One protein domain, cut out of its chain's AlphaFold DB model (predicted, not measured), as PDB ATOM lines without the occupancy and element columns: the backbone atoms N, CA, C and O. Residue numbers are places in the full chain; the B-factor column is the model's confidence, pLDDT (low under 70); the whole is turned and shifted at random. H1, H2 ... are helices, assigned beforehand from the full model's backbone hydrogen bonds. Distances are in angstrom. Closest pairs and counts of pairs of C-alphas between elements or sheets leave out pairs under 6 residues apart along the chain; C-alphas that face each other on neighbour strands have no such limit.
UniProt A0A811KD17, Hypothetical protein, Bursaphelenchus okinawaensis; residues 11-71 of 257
ATOM      1  N   GLU A  11     -59.134 -94.104 -12.949       86.00
ATOM      2  CA  GLU A  11     -59.265 -95.416 -12.307       86.00
ATOM      3  C   GLU A  11     -60.716 -95.894 -12.238       86.00
ATOM      4  O   GLU A  11     -60.996 -97.061 -12.514       86.00
ATOM      5  N   PHE A  12     -61.654 -94.995 -11.917       87.88
ATOM      6  CA  PHE A  12     -63.077 -95.323 -11.912       87.88
ATOM      7  C   PHE A  12     -63.531 -95.764 -13.307       87.88
ATOM      8  O   PHE A  12     -64.102 -96.844 -13.464       87.88
ATOM      9  N   TRP A  13     -63.209 -94.980 -14.338       85.19
ATOM     10  CA  TRP A  13     -63.571 -95.316 -15.715       85.19
ATOM     11  C   TRP A  13     -62.926 -96.617 -16.192       85.19
ATOM     12  O   TRP A  13     -63.575 -97.392 -16.887       85.19
ATOM     13  N   GLN A  14     -61.688 -96.910 -15.789       84.75
ATOM     14  CA  GLN A  14     -61.042 -98.179 -16.126       84.75
ATOM     15  C   GLN A  14     -61.773 -99.375 -15.506       84.75
ATOM     16  O   GLN A  14     -61.911-100.407 -16.162       84.75
ATOM     17  N   ARG A  15     -62.278 -99.245 -14.271       86.12
ATOM     18  CA  ARG A  15     -63.109-100.286 -13.643       86.12
ATOM     19  C   ARG A  15     -64.416-100.489 -14.404       86.12
ATOM     20  O   ARG A  15     -64.771-101.637 -14.659       86.12
ATOM     21  N   VAL A  16     -65.070 -99.400 -14.818       84.31
ATOM     22  CA  VAL A  16     -66.296 -99.446 -15.631       84.31
ATOM     23  C   VAL A  16     -66.040-100.157 -16.959       84.31
ATOM     24  O   VAL A  16     -66.740-101.113 -17.269       84.31
ATOM     25  N   ILE A  17     -65.006 -99.771 -17.713       84.12
ATOM     26  CA  ILE A  17     -64.689-100.406 -19.005       84.12
ATOM     27  C   ILE A  17     -64.421-101.904 -18.833       84.12
ATOM     28  O   ILE A  17     -64.937-102.702 -19.609       84.12
ATOM     29  N   LYS A  18     -63.689-102.300 -17.782       83.56
ATOM     30  CA  LYS A  18     -63.430-103.717 -17.481       83.56
ATOM     31  C   LYS A  18     -64.692-104.533 -17.182       83.56
ATOM     32  O   LYS A  18     -64.670-105.734 -17.412       83.56
ATOM     33  N   HIS A  19     -65.742-103.915 -16.636       82.69
ATOM     34  CA  HIS A  19     -66.969-104.617 -16.233       82.69
ATOM     35  C   HIS A  19     -68.075-104.565 -17.288       82.69
ATOM     36  O   HIS A  19     -68.933-105.439 -17.306       82.69
ATOM     37  N   VAL A  20     -68.084-103.532 -18.131       68.25
ATOM     38  CA  VAL A  20     -69.178-103.282 -19.076       68.25
ATOM     39  C   VAL A  20     -68.901-103.887 -20.445       68.25
ATOM     40  O   VAL A  20     -69.835-104.295 -21.124       68.25
ATOM     41  N   ALA A  21     -67.650-103.899 -20.900       66.81
ATOM     42  CA  ALA A  21     -67.457-103.759 -22.329       66.81
ATOM     43  C   ALA A  21     -67.221-105.089 -23.054       66.81
ATOM     44  O   ALA A  21     -66.139-105.678 -22.994       66.81
ATOM     45  N   SER A  22     -68.209-105.495 -23.854       83.62
ATOM     46  CA  SER A  22     -67.917-106.286 -25.046       83.62
ATOM     47  C   SER A  22     -66.920-105.526 -25.945       83.62
ATOM     48  O   SER A  22     -66.676-104.321 -25.779       83.62
ATOM     49  N   MET A  23     -66.322-106.202 -26.929       81.44
ATOM     50  CA  MET A  23     -65.428-105.526 -27.881       81.44
ATOM     51  C   MET A  23     -66.154-104.392 -28.628       81.44
ATOM     52  O   MET A  23     -65.563-103.348 -28.899       81.44
ATOM     53  N   GLU A  24     -67.448-104.563 -28.899       81.56
ATOM     54  CA  GLU A  24     -68.297-103.575 -29.567       81.56
ATOM     55  C   GLU A  24     -68.533-102.327 -28.700       81.56
ATOM     56  O   GLU A  24     -68.343-101.199 -29.167       81.56
ATOM     57  N   ASP A  25     -68.828-102.513 -27.413       83.50
ATOM     58  CA  ASP A  25     -68.986-101.410 -26.454       83.50
ATOM     59  C   ASP A  25     -67.670-100.655 -26.248       83.50
ATOM     60  O   ASP A  25     -67.638 -99.422 -26.190       83.50
ATOM     61  N   THR A  26     -66.556-101.390 -26.201       83.75
ATOM     62  CA  THR A  26     -65.208-100.823 -26.078       83.75
ATOM     63  C   THR A  26     -64.881 -99.925 -27.270       83.75
ATOM     64  O   THR A  26     -64.380 -98.807 -27.102       83.75
ATOM     65  N   CYS A  27     -65.197-100.387 -28.481       83.44
ATOM     66  CA  CYS A  27     -65.025 -99.598 -29.694       83.44
ATOM     67  C   CYS A  27     -65.935 -98.368 -29.689       83.44
ATOM     68  O   CYS A  27     -65.468 -97.266 -29.971       83.44
ATOM     69  N   SER A  28     -67.201 -98.532 -29.303       84.06
ATOM     70  CA  SER A  28     -68.174 -97.439 -29.215       84.06
ATOM     71  C   SER A  28     -67.702 -96.337 -28.261       84.06
ATOM     72  O   SER A  28     -67.695 -95.160 -28.624       84.06
ATOM     73  N   LEU A  29     -67.191 -96.700 -27.081       85.56
ATOM     74  CA  LEU A  29     -66.599 -95.749 -26.136       85.56
ATOM     75  C   LEU A  29     -65.383 -95.024 -26.728       85.56
ATOM     76  O   LEU A  29     -65.280 -93.798 -26.624       85.56
ATOM     77  N   ALA A  30     -64.479 -95.759 -27.382       84.94
ATOM     78  CA  ALA A  30     -63.282 -95.194 -28.002       84.94
ATOM     79  C   ALA A  30     -63.596 -94.257 -29.185       84.94
ATOM     80  O   ALA A  30     -62.849 -93.307 -29.431       84.94
ATOM     81  N   VAL A  31     -64.697 -94.485 -29.904       83.94
ATOM     82  CA  VAL A  31     -65.168 -93.627 -31.003       83.94
ATOM     83  C   VAL A  31     -65.739 -92.308 -30.485       83.94
ATOM     84  O   VAL A  31     -65.455 -91.253 -31.053       83.94
ATOM     85  N   VAL A  32     -66.524 -92.348 -29.405       83.31
ATOM     86  CA  VAL A  32     -67.289 -91.188 -28.914       83.31
ATOM     87  C   VAL A  32     -66.388 -90.071 -28.376       83.31
ATOM     88  O   VAL A  32     -66.730 -88.891 -28.493       83.31
ATOM     89  N   ASN A  33     -65.242 -90.399 -27.767       81.94
ATOM     90  CA  ASN A  33     -64.376 -89.385 -27.164       81.94
ATOM     91  C   ASN A  33     -62.888 -89.775 -27.140       81.94
ATOM     92  O   ASN A  33     -62.521 -90.869 -26.715       81.94
ATOM     93  N   LYS A  34     -62.010 -88.814 -27.465       81.12
ATOM     94  CA  LYS A  34     -60.543 -88.952 -27.382       81.12
ATOM     95  C   LYS A  34     -60.044 -89.345 -25.980       81.12
ATOM     96  O   LYS A  34     -59.009 -89.998 -25.876       81.12
ATOM     97  N   TYR A  35     -60.746 -88.952 -24.916       85.31
ATOM     98  CA  TYR A  35     -60.458 -89.373 -23.543       85.31
ATOM     99  C   TYR A  35     -60.600 -90.892 -23.390       85.31
ATOM    100  O   TYR A  35     -59.643 -91.557 -23.005       85.31
ATOM    101  N   PHE A  36     -61.749 -91.451 -23.781       83.62
ATOM    102  CA  PHE A  36     -61.994 -92.893 -23.719       83.62
ATOM    103  C   PHE A  36     -61.114 -93.673 -24.693       83.62
ATOM    104  O   PHE A  36     -60.625 -94.736 -24.328       83.62
ATOM    105  N   TYR A  37     -60.803 -93.115 -25.869       82.00
ATOM    106  CA  TYR A  37     -59.826 -93.704 -26.791       82.00
ATOM    107  C   TYR A  37     -58.478 -93.974 -26.107       82.00
ATOM    108  O   TYR A  37     -57.895 -95.041 -26.273       82.00
ATOM    109  N   LYS A  38     -57.982 -93.016 -25.310       84.88
ATOM    110  CA  LYS A  38     -56.745 -93.192 -24.537       84.88
ATOM    111  C   LYS A  38     -56.927 -94.159 -23.368       84.88
ATOM    112  O   LYS A  38     -56.014 -94.912 -23.059       84.88
ATOM    113  N   LEU A  39     -58.090 -94.124 -22.720       85.56
ATOM    114  CA  LEU A  39     -58.361 -94.892 -21.507       85.56
ATOM    115  C   LEU A  39     -58.552 -96.393 -21.767       85.56
ATOM    116  O   LEU A  39     -58.145 -97.203 -20.940       85.56
ATOM    117  N   VAL A  40     -59.113 -96.756 -22.923       84.69
ATOM    118  CA  VAL A  40     -59.256 -98.146 -23.386       84.69
ATOM    119  C   VAL A  40     -57.893 -98.826 -23.587       84.69
ATOM    120  O   VAL A  40     -57.804-100.045 -23.483       84.69
ATOM    121  N   ASN A  41     -56.828 -98.052 -23.831       83.44
ATOM    122  CA  ASN A  41     -55.456 -98.545 -23.990       83.44
ATOM    123  C   ASN A  41     -55.322 -99.724 -24.983       83.44
ATOM    124  O   ASN A  41     -54.523-100.636 -24.782       83.44
ATOM    125  N   MET A  42     -56.119 -99.713 -26.056       83.69
ATOM    126  CA  MET A  42     -56.024-100.683 -27.149       83.69
ATOM    127  C   MET A  42     -55.350-100.058 -28.364       83.69
ATOM    128  O   MET A  42     -55.663 -98.934 -28.766       83.69
ATOM    129  N   ASP A  43     -54.472-100.827 -29.005       84.38
ATOM    130  CA  ASP A  43     -53.905-100.454 -30.296       84.38
ATOM    131  C   ASP A  43     -54.862-100.846 -31.432       84.38
ATOM    132  O   ASP A  43     -54.672-101.833 -32.145       84.38
ATOM    133  N   PHE A  44     -55.912-100.040 -31.610       82.38
ATOM    134  CA  PHE A  44     -56.880-100.219 -32.695       82.38
ATOM    135  C   PHE A  44     -56.232-100.215 -34.084       82.38
ATOM    136  O   PHE A  44     -56.771-100.808 -35.012       82.38
ATOM    137  N   LYS A  45     -55.076 -99.560 -34.250       78.50
ATOM    138  CA  LYS A  45     -54.362 -99.549 -35.529       78.50
ATOM    139  C   LYS A  45     -53.773-100.925 -35.817       78.50
ATOM    140  O   LYS A  45     -53.958-101.432 -36.921       78.50
ATOM    141  N   LYS A  46     -53.101-101.530 -34.834       75.62
ATOM    142  CA  LYS A  46     -52.600-102.904 -34.945       75.62
ATOM    143  C   LYS A  46     -53.742-103.887 -35.192       75.62
ATOM    144  O   LYS A  46     -53.664-104.650 -36.144       75.62
ATOM    145  N   LEU A  47     -54.830-103.786 -34.425       78.00
ATOM    146  CA  LEU A  47     -56.019-104.620 -34.618       78.00
ATOM    147  C   LEU A  47     -56.579-104.502 -36.045       78.00
ATOM    148  O   LEU A  47     -56.821-105.513 -36.696       78.00
ATOM    149  N   CYS A  48     -56.724-103.287 -36.581       72.56
ATOM    150  CA  CYS A  48     -57.137-103.115 -37.973       72.56
ATOM    151  C   CYS A  48     -56.169-103.779 -38.960       72.56
ATOM    152  O   CYS A  48     -56.626-104.370 -39.930       72.56
ATOM    153  N   TYR A  49     -54.853-103.717 -38.742       66.56
ATOM    154  CA  TYR A  49     -53.898-104.385 -39.633       66.56
ATOM    155  C   TYR A  49     -53.958-105.905 -39.553       66.56
ATOM    156  O   TYR A  49     -53.971-106.554 -40.599       66.56
ATOM    157  N   ASP A  50     -54.034-106.459 -38.346       68.75
ATOM    158  CA  ASP A  50     -54.106-107.904 -38.115       68.75
ATOM    159  C   ASP A  50     -55.369-108.503 -38.762       68.75
ATOM    160  O   ASP A  50     -55.353-109.621 -39.274       68.75
ATOM    161  N   HIS A  51     -56.444-107.711 -38.829       64.62
ATOM    162  CA  HIS A  51     -57.722-108.067 -39.446       64.62
ATOM    163  C   HIS A  51     -57.910-107.556 -40.883       64.62
ATOM    164  O   HIS A  51     -58.991-107.701 -41.455       64.62
ATOM    165  N   VAL A  52     -56.870-106.971 -41.485       66.62
ATOM    166  CA  VAL A  52     -56.886-106.462 -42.867       66.62
ATOM    167  C   VAL A  52     -58.031-105.461 -43.118       66.62
ATOM    168  O   VAL A  52     -58.714-105.495 -44.144       66.62
ATOM    169  N   LEU A  53     -58.256-104.561 -42.164       63.34
ATOM    170  CA  LEU A  53     -59.272-103.515 -42.227       63.34
ATOM    171  C   LEU A  53     -58.696-102.211 -42.777       63.34
ATOM    172  O   LEU A  53     -57.597-101.787 -42.402       63.34
ATOM    173  N   TYR A  54     -59.476-101.518 -43.603       61.12
ATOM    174  CA  TYR A  54     -59.142-100.171 -44.061       61.12
ATOM    175  C   TYR A  54     -59.853 -99.085 -43.240       61.12
ATOM    176  O   TYR A  54     -60.929 -99.292 -42.685       61.12
ATOM    177  N   ARG A  55     -59.251 -97.891 -43.196       73.06
ATOM    178  CA  ARG A  55     -59.777 -96.692 -42.521       73.06
ATOM    179  C   ARG A  55     -59.905 -95.550 -43.527       73.06
ATOM    180  O   ARG A  55     -58.963 -95.330 -44.289       73.06
ATOM    181  N   LEU A  56     -61.012 -94.802 -43.518       61.25
ATOM    182  CA  LEU A  56     -61.161 -93.629 -44.388       61.25
ATOM    183  C   LEU A  56     -60.414 -92.407 -43.834       61.25
ATOM    184  O   LEU A  56     -60.076 -92.315 -42.650       61.25
ATOM    185  N   LYS A  57     -60.153 -91.433 -44.707       60.00
ATOM    186  CA  LYS A  57     -59.529 -90.165 -44.316       60.00
ATOM    187  C   LYS A  57     -60.438 -89.421 -43.329       60.00
ATOM    188  O   LYS A  57     -61.614 -89.224 -43.602       60.00
ATOM    189  N   GLY A  58     -59.878 -89.002 -42.193       67.25
ATOM    190  CA  GLY A  58     -60.607 -88.292 -41.133       67.25
ATOM    191  C   GLY A  58     -61.239 -89.191 -40.061       67.25
ATOM    192  O   GLY A  58     -61.585 -88.691 -38.996       67.25
ATOM    193  N   GLU A  59     -61.321 -90.506 -40.279       72.31
ATOM    194  CA  GLU A  59     -61.837 -91.450 -39.278       72.31
ATOM    195  C   GLU A  59     -60.766 -91.841 -38.242       72.31
ATOM    196  O   GLU A  59     -59.556 -91.824 -38.505       72.31
ATOM    197  N   THR A  60     -61.198 -92.246 -37.044       78.94
ATOM    198  CA  THR A  60     -60.322 -92.871 -36.039       78.94
ATOM    199  C   THR A  60     -60.159 -94.368 -36.325       78.94
ATOM    200  O   THR A  60     -60.994 -94.986 -36.983       78.94
ATOM    201  N   TRP A  61     -59.081 -94.985 -35.834       80.25
ATOM    202  CA  TRP A  61     -58.883 -96.435 -35.988       80.25
ATOM    203  C   TRP A  61     -59.944 -97.255 -35.248       80.25
ATOM    204  O   TRP A  61     -60.391 -98.270 -35.770       80.25
ATOM    205  N   ALA A  62     -60.411 -96.771 -34.094       85.06
ATOM    206  CA  ALA A  62     -61.518 -97.387 -33.366       85.06
ATOM    207  C   ALA A  62     -62.810 -97.423 -34.198       85.06
ATOM    208  O   ALA A  62     -63.513 -98.426 -34.180       85.06
ATOM    209  N   TYR A  63     -63.087 -96.369 -34.978       81.12
ATOM    210  CA  TYR A  63     -64.261 -96.326 -35.856       81.12
ATOM    211  C   TYR A  63     -64.149 -97.297 -37.035       81.12
ATOM    212  O   TYR A  63     -65.122 -97.944 -37.416       81.12
ATOM    213  N   ALA A  64     -62.955 -97.433 -37.615       71.38
ATOM    214  CA  ALA A  64     -62.727 -98.438 -38.650       71.38
ATOM    215  C   ALA A  64     -62.942 -99.856 -38.098       71.38
ATOM    216  O   ALA A  64     -63.620-100.664 -38.729       71.38
ATOM    217  N   PHE A  65     -62.421-100.132 -36.898       81.81
ATOM    218  CA  PHE A  65     -62.549-101.435 -36.252       81.81
ATOM    219  C   PHE A  65     -63.991-101.750 -35.824       81.81
ATOM    220  O   PHE A  65     -64.452-102.868 -36.034       81.81
ATOM    221  N   SER A  66     -64.746-100.765 -35.320       84.56
ATOM    222  CA  SER A  66     -66.167-100.942 -34.976       84.56
ATOM    223  C   SER A  66     -67.030-101.315 -36.184       84.56
ATOM    224  O   SER A  66     -68.097-101.892 -36.029       84.56
ATOM    225  N   ASN A  67     -66.570-100.998 -37.398       73.19
ATOM    226  CA  ASN A  67     -67.232-101.330 -38.656       73.19
ATOM    227  C   ASN A  67     -66.609-102.558 -39.342       73.19
ATOM    228  O   ASN A  67     -66.698-102.684 -40.563       73.19
ATOM    229  N   PHE A  68     -65.982-103.468 -38.586       74.44
ATOM    230  CA  PHE A  68     -65.289-104.658 -39.099       74.44
ATOM    231  C   PHE A  68     -66.026-105.337 -40.267       74.44
ATOM    232  O   PHE A  68     -65.434-105.524 -41.328       74.44
ATOM    233  N   GLY A  69     -67.331-105.608 -40.127       64.44
ATOM    234  CA  GLY A  69     -68.127-106.343 -41.123       64.44
ATOM    235  C   GLY A  69     -68.202-105.709 -42.519       64.44
ATOM    236  O   GLY A  69     -68.426-106.416 -43.498       64.44
ATOM    237  N   THR A  70     -67.971-104.398 -42.643       59.91
ATOM    238  CA  THR A  70     -67.975-103.679 -43.931       59.91
ATOM    239  C   THR A  70     -66.587-103.198 -44.357       59.91
ATOM    240  O   THR A  70     -66.433-102.690 -45.466       59.91
ATOM    241  N   ARG A  71     -65.567-103.360 -43.502       59.72
ATOM    242  CA  ARG A  71     -64.218-102.797 -43.691       59.72
ATOM    243  C   ARG A  71     -63.136-103.832 -44.003       59.72
ATOM    244  O   ARG A  71     -61.987-103.440 -44.190       59.72
TER     245      ARG A  71
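AT A GLANCE: This is residues 11 to 71 of the 257 residues of the protein "Hypothetical protein" of Bursaphelenchus okinawaensis (UniProt A0A811KD17). Six short helices make an elongated body with H2 in its middle: H1 lies at one end, H5 packs on the side of H2 away from H1, and H6 lies at the other end. H3 meets H2 at a corner, H4 packs on H5, and residues 51 to 60 loop from H4 back to H5 at the end where H6 lies. The printed part has 61 residues with six named helices, H1 to H6 in order, and no named strand; its class is all helix. It is compact, with a radius of gyration of the C-alphas of 11.4 A and spans of 33 by 20 by 16 A.

IN THESE COORDINATES: H1, residues 11 to 20, begins with C-alpha 11 at (-59.265, -95.416, -12.307) and is 14.4 A long. H2, residues 23 to 32, is 14.5 A long. H3 is residues 34 to 39, 8.6 A; H4 residues 44 to 50, 9.8 A; H5 residues 61 to 66, 8.6 A. H6, residues 68 to 71, 5.1 A, ends with C-alpha 71 at (-64.218, -102.797, -43.691).

HOW THE PARTS SIT: H1 is close to H2 but not clearly touching; their closest C-alphas, Ile 17 and Thr 26, are 7.1 A apart. H2 and H3 touch only at the corner, with closest C-alphas Ala 30 and Tyr 37 at 4.0 A. H2 and H5 touch at a steep tilt of 46 degrees, opposite ways; their closest C-alphas, Cys 27 and Ala 62, are 5.5 A apart. H4 and H5 touch, with closest C-alphas Phe 44 and Trp 61 at 5.4 A. H6 is close to H5 but not clearly touching, with closest C-alphas Ala 64 and Arg 71 at 6.8 A. H1 and H5 are apart. In H1 to H5 every O i to N i+4 pair is within hydrogen-bond range; H6 is too short for such a pair.

THE WHOLE: The C-alphas farthest apart, Glu 11 and Thr 70, are 33.8 A apart. The printed part has no cut and no long link. Its mean pLDDT is 77.8, with residues 20 to 21, 49 to 54, 56 to 58 and 69 to 71 under 70.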